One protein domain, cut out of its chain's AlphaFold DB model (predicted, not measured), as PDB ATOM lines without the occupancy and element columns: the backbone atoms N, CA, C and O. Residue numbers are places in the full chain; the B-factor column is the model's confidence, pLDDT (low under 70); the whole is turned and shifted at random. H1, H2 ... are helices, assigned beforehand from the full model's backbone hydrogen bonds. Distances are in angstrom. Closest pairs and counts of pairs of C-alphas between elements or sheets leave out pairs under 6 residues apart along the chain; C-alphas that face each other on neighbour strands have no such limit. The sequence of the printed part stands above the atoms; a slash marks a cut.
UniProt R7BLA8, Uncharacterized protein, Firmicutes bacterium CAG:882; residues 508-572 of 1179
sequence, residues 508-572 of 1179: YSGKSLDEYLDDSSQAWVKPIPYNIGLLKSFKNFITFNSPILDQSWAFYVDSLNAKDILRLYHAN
ATOM      1  N   TYR A 508     129.911 135.107 110.270       86.81
ATOM      2  CA  TYR A 508     130.800 136.216 109.886       86.81
ATOM      3  C   TYR A 508     131.038 136.348 108.376       86.81
ATOM      4  O   TYR A 508     131.627 137.338 107.935       86.81
ATOM      5  N   SER A 509     130.614 135.369 107.575       82.81
ATOM      6  CA  SER A 509     130.808 135.380 106.122       82.81
ATOM      7  C   SER A 509     130.145 136.598 105.465       82.81
ATOM      8  O   SER A 509     129.003 136.943 105.768       82.81
ATOM      9  N   GLY A 510     130.868 137.273 104.567       78.12
ATOM     10  CA  GLY A 510     130.405 138.479 103.871       78.12
ATOM     11  C   GLY A 510     130.535 139.801 104.646       78.12
ATOM     12  O   GLY A 510     130.303 140.855 104.052       78.12
ATOM     13  N   LYS A 511     130.941 139.792 105.927       85.06
ATOM     14  CA  LYS A 511     131.249 141.019 106.690       85.06
ATOM     15  C   LYS A 511     132.663 141.532 106.354       85.06
ATOM     16  O   LYS A 511     133.612 140.754 106.259       85.06
ATOM     17  N   SER A 512     132.832 142.849 106.187       83.00
ATOM     18  CA  SER A 512     134.150 143.463 105.935       83.00
ATOM     19  C   SER A 512     134.987 143.561 107.213       83.00
ATOM     20  O   SER A 512     134.451 143.796 108.291       83.00
ATOM     21  N   LEU A 513     136.321 143.484 107.095       86.38
ATOM     22  CA  LEU A 513     137.225 143.707 108.235       86.38
ATOM     23  C   LEU A 513     137.243 145.160 108.736       86.38
ATOM     24  O   LEU A 513     137.833 145.429 109.787       86.38
ATOM     25  N   ASP A 514     136.647 146.090 107.987       85.50
ATOM     26  CA  ASP A 514     136.501 147.488 108.390       85.50
ATOM     27  C   ASP A 514     135.347 147.684 109.422       85.50
ATOM     28  O   ASP A 514     135.272 148.748 110.037       85.50
ATOM     29  N   GLU A 515     134.525 146.654 109.695       85.38
ATOM     30  CA  GLU A 515     133.441 146.611 110.706       85.38
ATOM     31  C   GLU A 515     133.677 145.483 111.736       85.38
ATOM     32  O   GLU A 515     134.359 144.514 111.421       85.38
ATOM     33  N   TYR A 516     133.164 145.573 112.973       84.62
ATOM     34  CA  TYR A 516     133.348 144.503 113.979       84.62
ATOM     35  C   TYR A 516     132.570 143.240 113.586       84.62
ATOM     36  O   TYR A 516     131.365 143.307 113.369       84.62
ATOM     37  N   LEU A 517     133.244 142.085 113.515       83.88
ATOM     38  CA  LEU A 517     132.615 140.830 113.070       83.88
ATOM     39  C   LEU A 517     131.543 140.311 114.043       83.88
ATOM     40  O   LEU A 517     130.542 139.745 113.604       83.88
ATOM     41  N   ASP A 518     131.745 140.532 115.339       78.19
ATOM     42  CA  ASP A 518     130.890 140.087 116.444       78.19
ATOM     43  C   ASP A 518     129.904 141.162 116.930       78.19
ATOM     44  O   ASP A 518     129.293 141.004 117.979       78.19
ATOM     45  N   ASP A 519     129.788 142.277 116.203       70.75
ATOM     46  CA  ASP A 519     128.888 143.395 116.506       70.75
ATOM     47  C   ASP A 519     129.126 144.073 117.888       70.75
ATOM     48  O   ASP A 519     128.350 144.932 118.308       70.75
ATOM     49  N   SER A 520     130.254 143.797 118.567       69.38
ATOM     50  CA  SER A 520     130.494 144.189 119.973       69.38
ATOM     51  C   SER A 520     130.831 145.670 120.229       69.38
ATOM     52  O   SER A 520     130.948 146.082 121.384       69.38
ATOM     53  N   SER A 521     130.978 146.501 119.189       60.59
ATOM     54  CA  SER A 521     131.320 147.941 119.250       60.59
ATOM     55  C   SER A 521     132.282 148.325 120.399       60.59
ATOM     56  O   SER A 521     131.934 149.019 121.354       60.59
ATOM     57  N   GLN A 522     133.532 147.860 120.342       63.53
ATOM     58  CA  GLN A 522     134.486 148.089 121.435       63.53
ATOM     59  C   GLN A 522     135.046 149.522 121.425       63.53
ATOM     60  O   GLN A 522     135.772 149.914 120.513       63.53
ATOM     61  N   ALA A 523     134.783 150.293 122.486       54.41
ATOM     62  CA  ALA A 523     135.066 151.735 122.569       54.41
ATOM     63  C   ALA A 523     136.547 152.168 122.397       54.41
ATOM     64  O   ALA A 523     136.805 153.359 122.229       54.41
ATOM     65  N   TRP A 524     137.522 151.244 122.423       65.38
ATOM     66  CA  TRP A 524     138.959 151.572 122.501       65.38
ATOM     67  C   TRP A 524     139.865 150.901 121.451       65.38
ATOM     68  O   TRP A 524     141.051 151.227 121.385       65.38
ATOM     69  N   VAL A 525     139.359 149.989 120.611       75.06
ATOM     70  CA  VAL A 525     140.185 149.227 119.647       75.06
ATOM     71  C   VAL A 525     139.569 149.305 118.262       75.06
ATOM     72  O   VAL A 525     138.433 148.898 118.098       75.06
ATOM     73  N   LYS A 526     140.309 149.782 117.251       83.81
ATOM     74  CA  LYS A 526     139.805 149.870 115.864       83.81
ATOM     75  C   LYS A 526     139.378 148.483 115.322       83.81
ATOM     76  O   LYS A 526     140.045 147.501 115.657       83.81
ATOM     77  N   PRO A 527     138.370 148.402 114.427       84.94
ATOM     78  CA  PRO A 527     137.827 147.135 113.913       84.94
ATOM     79  C   PRO A 527     138.879 146.165 113.357       84.94
ATOM     80  O   PRO A 527     138.907 144.997 113.725       84.94
ATOM     81  N   ILE A 528     139.823 146.653 112.543       84.56
ATOM     82  CA  ILE A 528     140.819 145.795 111.875       84.56
ATOM     83  C   ILE A 528     141.728 145.043 112.877       84.56
ATOM     84  O   ILE A 528     141.775 143.814 112.807       84.56
ATOM     85  N   PRO A 529     142.460 145.703 113.808       84.12
ATOM     86  CA  PRO A 529     143.223 144.992 114.838       84.12
ATOM     87  C   PRO A 529     142.386 144.019 115.671       84.12
ATOM     88  O   PRO A 529     142.875 142.939 116.000       84.12
ATOM     89  N   TYR A 530     141.142 144.392 115.989       87.31
ATOM     90  CA  TYR A 530     140.231 143.564 116.774       87.31
ATOM     91  C   TYR A 530     139.866 142.271 116.032       87.31
ATOM     92  O   TYR A 530     140.141 141.177 116.524       87.31
ATOM     93  N   ASN A 531     139.358 142.389 114.803       89.12
ATOM     94  CA  ASN A 531     138.962 141.254 113.968       89.12
ATOM     95  C   ASN A 531     140.145 140.327 113.655       89.12
ATOM     96  O   ASN A 531     140.005 139.107 113.666       89.12
ATOM     97  N   ILE A 532     141.341 140.890 113.427       87.69
ATOM     98  CA  ILE A 532     142.572 140.100 113.262       87.69
ATOM     99  C   ILE A 532     142.887 139.305 114.537       87.69
ATOM    100  O   ILE A 532     143.319 138.156 114.446       87.69
ATOM    101  N   GLY A 533     142.695 139.900 115.717       86.69
ATOM    102  CA  GLY A 533     142.835 139.214 117.001       86.69
ATOM    103  C   GLY A 533     141.841 138.063 117.155       86.69
ATOM    104  O   GLY A 533     142.252 136.947 117.465       86.69
ATOM    105  N   LEU A 534     140.565 138.309 116.852       86.56
ATOM    106  CA  LEU A 534     139.484 137.322 116.926       86.56
ATOM    107  C   LEU A 534     139.736 136.112 116.010       86.56
ATOM    108  O   LEU A 534     139.767 134.970 116.469       86.56
ATOM    109  N   LEU A 535     140.027 136.350 114.728       88.25
ATOM    110  CA  LEU A 535     140.312 135.286 113.757       88.25
ATOM    111  C   LEU A 535     141.588 134.497 114.101       88.25
ATOM    112  O   LEU A 535     141.680 133.300 113.821       88.25
ATOM    113  N   LYS A 536     142.581 135.135 114.739       86.88
ATOM    114  CA  LYS A 536     143.750 134.425 115.287       86.88
ATOM    115  C   LYS A 536     143.364 133.502 116.438       86.88
ATOM    116  O   LYS A 536     143.872 132.384 116.485       86.88
ATOM    117  N   SER A 537     142.470 133.929 117.328       85.31
ATOM    118  CA  SER A 537     141.950 133.070 118.397       85.31
ATOM    119  C   SER A 537     141.249 131.834 117.829       85.31
ATOM    120  O   SER A 537     141.481 130.739 118.330       85.31
ATOM    121  N   PHE A 538     140.512 131.966 116.721       87.38
ATOM    122  CA  PHE A 538     139.837 130.835 116.065       87.38
ATOM    123  C   PHE A 538     140.846 129.810 115.542       87.38
ATOM    124  O   PHE A 538     140.715 128.608 115.771       87.38
ATOM    125  N   LYS A 539     141.905 130.291 114.884       81.12
ATOM    126  CA  LYS A 539     142.984 129.439 114.369       81.12
ATOM    127  C   LYS A 539     143.783 128.757 115.483       81.12
ATOM    128  O   LYS A 539     144.234 127.638 115.292       81.12
ATOM    129  N   ASN A 540     143.953 129.418 116.629       82.56
ATOM    130  CA  ASN A 540     144.620 128.836 117.795       82.56
ATOM    131  C   ASN A 540     143.739 127.814 118.531       82.56
ATOM    132  O   ASN A 540     144.264 126.904 119.165       82.56
ATOM    133  N   PHE A 541     142.417 127.971 118.465       83.50
ATOM    134  CA  PHE A 541     141.450 127.084 119.106       83.50
ATOM    135  C   PHE A 541     141.316 125.731 118.387       83.50
ATOM    136  O   PHE A 541     141.058 124.709 119.022       83.50
ATOM    137  N   ILE A 542     141.557 125.701 117.073       80.62
ATOM    138  CA  ILE A 542     141.568 124.478 116.267       80.62
ATOM    139  C   ILE A 542     142.976 123.882 116.222       80.62
ATOM    140  O   ILE A 542     143.894 124.434 115.620       80.62
ATOM    141  N   THR A 543     143.126 122.694 116.804       77.00
ATOM    142  CA  THR A 543     144.402 121.965 116.890       77.00
ATOM    143  C   THR A 543     144.458 120.712 116.010       77.00
ATOM    144  O   THR A 543     145.410 119.941 116.102       77.00
ATOM    145  N   PHE A 544     143.450 120.483 115.166       80.31
ATOM    146  CA  PHE A 544     143.289 119.278 114.349       80.31
ATOM    147  C   PHE A 544     142.880 119.633 112.915       80.31
ATOM    148  O   PHE A 544     142.352 120.712 112.654       80.31
ATOM    149  N   ASN A 545     143.121 118.713 111.979       80.31
ATOM    150  CA  ASN A 545     142.704 118.878 110.589       80.31
ATOM    151  C   ASN A 545     141.260 118.402 110.419       80.31
ATOM    152  O   ASN A 545     140.937 117.279 110.808       80.31
ATOM    153  N   SER A 546     140.422 119.222 109.789       82.62
ATOM    154  CA  SER A 546     139.043 118.872 109.456       82.62
ATOM    155  C   SER A 546     138.682 119.370 108.056       82.62
ATOM    156  O   SER A 546     138.727 120.577 107.817       82.62
ATOM    157  N   PRO A 547     138.250 118.477 107.142       84.50
ATOM    158  CA  PRO A 547     137.775 118.880 105.821       84.50
ATOM    159  C   PRO A 547     136.575 119.836 105.867       84.50
ATOM    160  O   PRO A 547     136.451 120.703 105.007       84.50
ATOM    161  N   ILE A 548     135.692 119.685 106.860       84.62
ATOM    162  CA  ILE A 548     134.486 120.514 107.028       84.62
ATOM    163  C   ILE A 548     134.884 121.935 107.437       84.62
ATOM    164  O   ILE A 548     134.368 122.929 106.918       84.62
ATOM    165  N   LEU A 549     135.848 122.031 108.348       84.81
ATOM    166  CA  LEU A 549     136.385 123.302 108.795       84.81
ATOM    167  C   LEU A 549     137.203 123.993 107.695       84.81
ATOM    168  O   LEU A 549     137.056 125.198 107.502       84.81
ATOM    169  N   ASP A 550     138.020 123.246 106.949       82.06
ATOM    170  CA  ASP A 550     138.779 123.768 105.808       82.06
ATOM    171  C   ASP A 550     137.841 124.353 104.741       82.06
ATOM    172  O   ASP A 550     138.092 125.442 104.221       82.06
ATOM    173  N   GLN A 551     136.721 123.675 104.460       85.81
ATOM    174  CA  GLN A 551     135.670 124.184 103.572       85.81
ATOM    175  C   GLN A 551     135.028 125.466 104.115       85.81
ATOM    176  O   GLN A 551     134.832 126.414 103.355       85.81
ATOM    177  N   SER A 552     134.742 125.530 105.417       84.12
ATOM    178  CA  SER A 552     134.144 126.717 106.047       84.12
ATOM    179  C   SER A 552     135.099 127.918 106.056       84.12
ATOM    180  O   SER A 552     134.682 129.044 105.788       84.12
ATOM    181  N   TRP A 553     136.396 127.693 106.294       87.31
ATOM    182  CA  TRP A 553     137.428 128.729 106.182       87.31
ATOM    183  C   TRP A 553     137.613 129.216 104.750       87.31
ATOM    184  O   TRP A 553     137.725 130.423 104.540       87.31
ATOM    185  N   ALA A 554     137.645 128.306 103.772       83.25
ATOM    186  CA  ALA A 554     137.724 128.674 102.362       83.25
ATOM    187  C   ALA A 554     136.518 129.530 101.958       83.25
ATOM    188  O   ALA A 554     136.697 130.610 101.407       83.25
ATOM    189  N   PHE A 555     135.309 129.114 102.350       84.31
ATOM    190  CA  PHE A 555     134.083 129.873 102.115       84.31
ATOM    191  C   PHE A 555     134.122 131.276 102.741       84.31
ATOM    192  O   PHE A 555     133.732 132.249 102.098       84.31
ATOM    193  N   TYR A 556     134.634 131.405 103.970       87.81
ATOM    194  CA  TYR A 556     134.831 132.709 104.606       87.81
ATOM    195  C   TYR A 556     135.820 133.583 103.821       87.81
ATOM    196  O   TYR A 556     135.508 134.731 103.514       87.81
ATOM    197  N   VAL A 557     136.992 133.055 103.452       84.75
ATOM    198  CA  VAL A 557     138.024 133.807 102.714       84.75
ATOM    199  C   VAL A 557     137.536 134.225 101.325       84.75
ATOM    200  O   VAL A 557     137.771 135.366 100.928       84.75
ATOM    201  N   ASP A 558     136.817 133.348 100.623       83.12
ATOM    202  CA  ASP A 558     136.243 133.617  99.298       83.12
ATOM    203  C   ASP A 558     135.154 134.705  99.334       83.12
ATOM    204  O   ASP A 558     134.878 135.340  98.315       83.12
ATOM    205  N   SER A 559     134.558 134.964 100.504       83.94
ATOM    206  CA  SER A 559     133.584 136.046 100.697       83.94
ATOM    207  C   SER A 559     134.218 137.443 100.830       83.94
ATOM    208  O   SER A 559     133.506 138.447 100.770       83.94
ATOM    209  N   LEU A 560     135.543 137.533 101.010       85.38
ATOM    210  CA  LEU A 560     136.246 138.786 101.294       85.38
ATOM    211  C   LEU A 560     136.754 139.489 100.027       85.38
ATOM    212  O   LEU A 560     137.070 138.882  99.006       85.38
ATOM    213  N   ASN A 561     136.908 140.812 100.114       85.12
ATOM    214  CA  ASN A 561     137.542 141.596  99.054       85.12
ATOM    215  C   ASN A 561     139.082 141.432  99.061       85.12
ATOM    216  O   ASN A 561     139.696 141.067 100.064       85.12
ATOM    217  N   ALA A 562     139.733 141.784  97.946       79.44
ATOM    218  CA  ALA A 562     141.185 141.646  97.765       79.44
ATOM    219  C   ALA A 562     142.035 142.370  98.832       79.44
ATOM    220  O   ALA A 562     143.091 141.875  99.232       79.44
ATOM    221  N   LYS A 563     141.578 143.535  99.306       83.75
ATOM    222  CA  LYS A 563     142.273 144.341 100.323       83.75
ATOM    223  C   LYS A 563     142.269 143.629 101.676       83.75
ATOM    224  O   LYS A 563     143.293 143.603 102.358       83.75
ATOM    225  N   ASP A 564     141.145 143.024 102.044       85.44
ATOM    226  CA  ASP A 564     140.992 142.268 103.284       85.44
ATOM    227  C   ASP A 564     141.749 140.936 103.227       85.44
ATOM    228  O   ASP A 564     142.449 140.598 104.180       85.44
ATOM    229  N   ILE A 565     141.764 140.254 102.077       85.81
ATOM    230  CA  ILE A 565     142.586 139.049 101.856       85.81
ATOM    231  C   ILE A 565     144.085 139.347 102.050       85.81
ATOM    232  O   ILE A 565     144.776 138.611 102.758       85.81
ATOM    233  N   LEU A 566     144.601 140.450 101.490       83.12
ATOM    234  CA  LEU A 566     146.001 140.860 101.683       83.12
ATOM    235  C   LEU A 566     146.313 141.182 103.153       83.12
ATOM    236  O   LEU A 566     147.371 140.803 103.658       83.12
ATOM    237  N   ARG A 567     145.385 141.832 103.870       86.25
ATOM    238  CA  ARG A 567     145.517 142.095 105.315       86.25
ATOM    239  C   ARG A 567     145.581 140.794 106.119       86.25
ATOM    240  O   ARG A 567     146.446 140.670 106.987       86.25
ATOM    241  N   LEU A 568     144.723 139.816 105.813       87.00
ATOM    242  CA  LEU A 568     144.745 138.495 106.453       87.00
ATOM    243  C   LEU A 568     146.060 137.756 106.194       87.00
ATOM    244  O   LEU A 568     146.596 137.123 107.109       87.00
ATOM    245  N   TYR A 569     146.594 137.855 104.976       84.75
ATOM    246  CA  TYR A 569     147.874 137.257 104.613       84.75
ATOM    247  C   TYR A 569     149.038 137.898 105.382       84.75
ATOM    248  O   TYR A 569     149.793 137.198 106.053       84.75
ATOM    249  N   HIS A 570     149.138 139.233 105.399       82.62
ATOM    250  CA  HIS A 570     150.168 139.939 106.174       82.62
ATOM    251  C   HIS A 570     150.079 139.673 107.685       82.62
ATOM    252  O   HIS A 570     151.100 139.688 108.375       82.62
ATOM    253  N   ALA A 571     148.877 139.402 108.200       82.38
ATOM    254  CA  ALA A 571     148.641 139.033 109.591       82.38
ATOM    255  C   ALA A 571     148.881 137.539 109.905       82.38
ATOM    256  O   ALA A 571     148.702 137.143 111.061       82.38
ATOM    257  N   ASN A 572     149.295 136.726 108.920       82.94
ATOM    258  CA  ASN A 572     149.491 135.269 108.997       82.94
ATOM    259  C   ASN A 572     148.217 134.464 109.348       82.94
ATOM    260  O   ASN A 572     148.292 133.347 109.881       82.94
TER     261      ASN A 572
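AT A GLANCE: This is residues 508 to 572 of the 1179 residues of an uncharacterized protein of Firmicutes bacterium CAG:882 (UniProt R7BLA8). Three helices make an open frame: H1, the longest, runs along one side, H2 folds back along the other side apart from it, and the short H3 slants across near the end of H2 and the first half of H1. Residues 540 to 551, which take in the last two residues of H1, the tight link after it and residues 547 to 551 of H2, stick out at one end, while the unnamed stretch 508 to 526 lies toward the other end, mostly on the opposite side of the frame from H3. The printed part has 65 residues, with three named helices in the order H1, H2, H3, no named strand, and the class all helix. The whole is compact, with a radius of gyration of the C-alphas of 12.1 A and spans of 36 by 25 by 21 A.

IN THESE COORDINATES: H1, residues 527 to 541, is 21.0 A long from C-alpha 527 at (137.827, 147.135, 113.913) to C-alpha 541 at (141.450, 127.084, 119.106). H2, residues 547 to 558, is 16.2 A long. H3, residues 562 to 570, is 12.4 A long and ends with C-alpha 570 at (150.168, 139.939, 106.174).

HOW THE PARTS SIT: H1 and H3 are close but not clearly touching; their closest C-alphas, those of Ile 532 and Leu 568, are 7.3 A apart. They run the same way at a steep tilt of 56 degrees. H3 and H2 are also close but not clearly touching, with their closest C-alphas, those of Val 557 and Ile 565, 7.0 A apart. They run opposite ways at a steep tilt of 55 degrees. H1 and H2 are apart. In H1, H2 and H3 every O i to N i+4 pair is within hydrogen-bond range.

THE WHOLE: The two C-alphas farthest apart, those of Ala 523 and Pro 547, are 37.0 A apart. The printed part has no cut, and the links H1 to H2 and H2 to H3 are tight. Residues 540 to 551, of which 547 to 551 belong to H2, stand free. The mean pLDDT of the printed part is 82.2, and residues 520 to 524 are under 70.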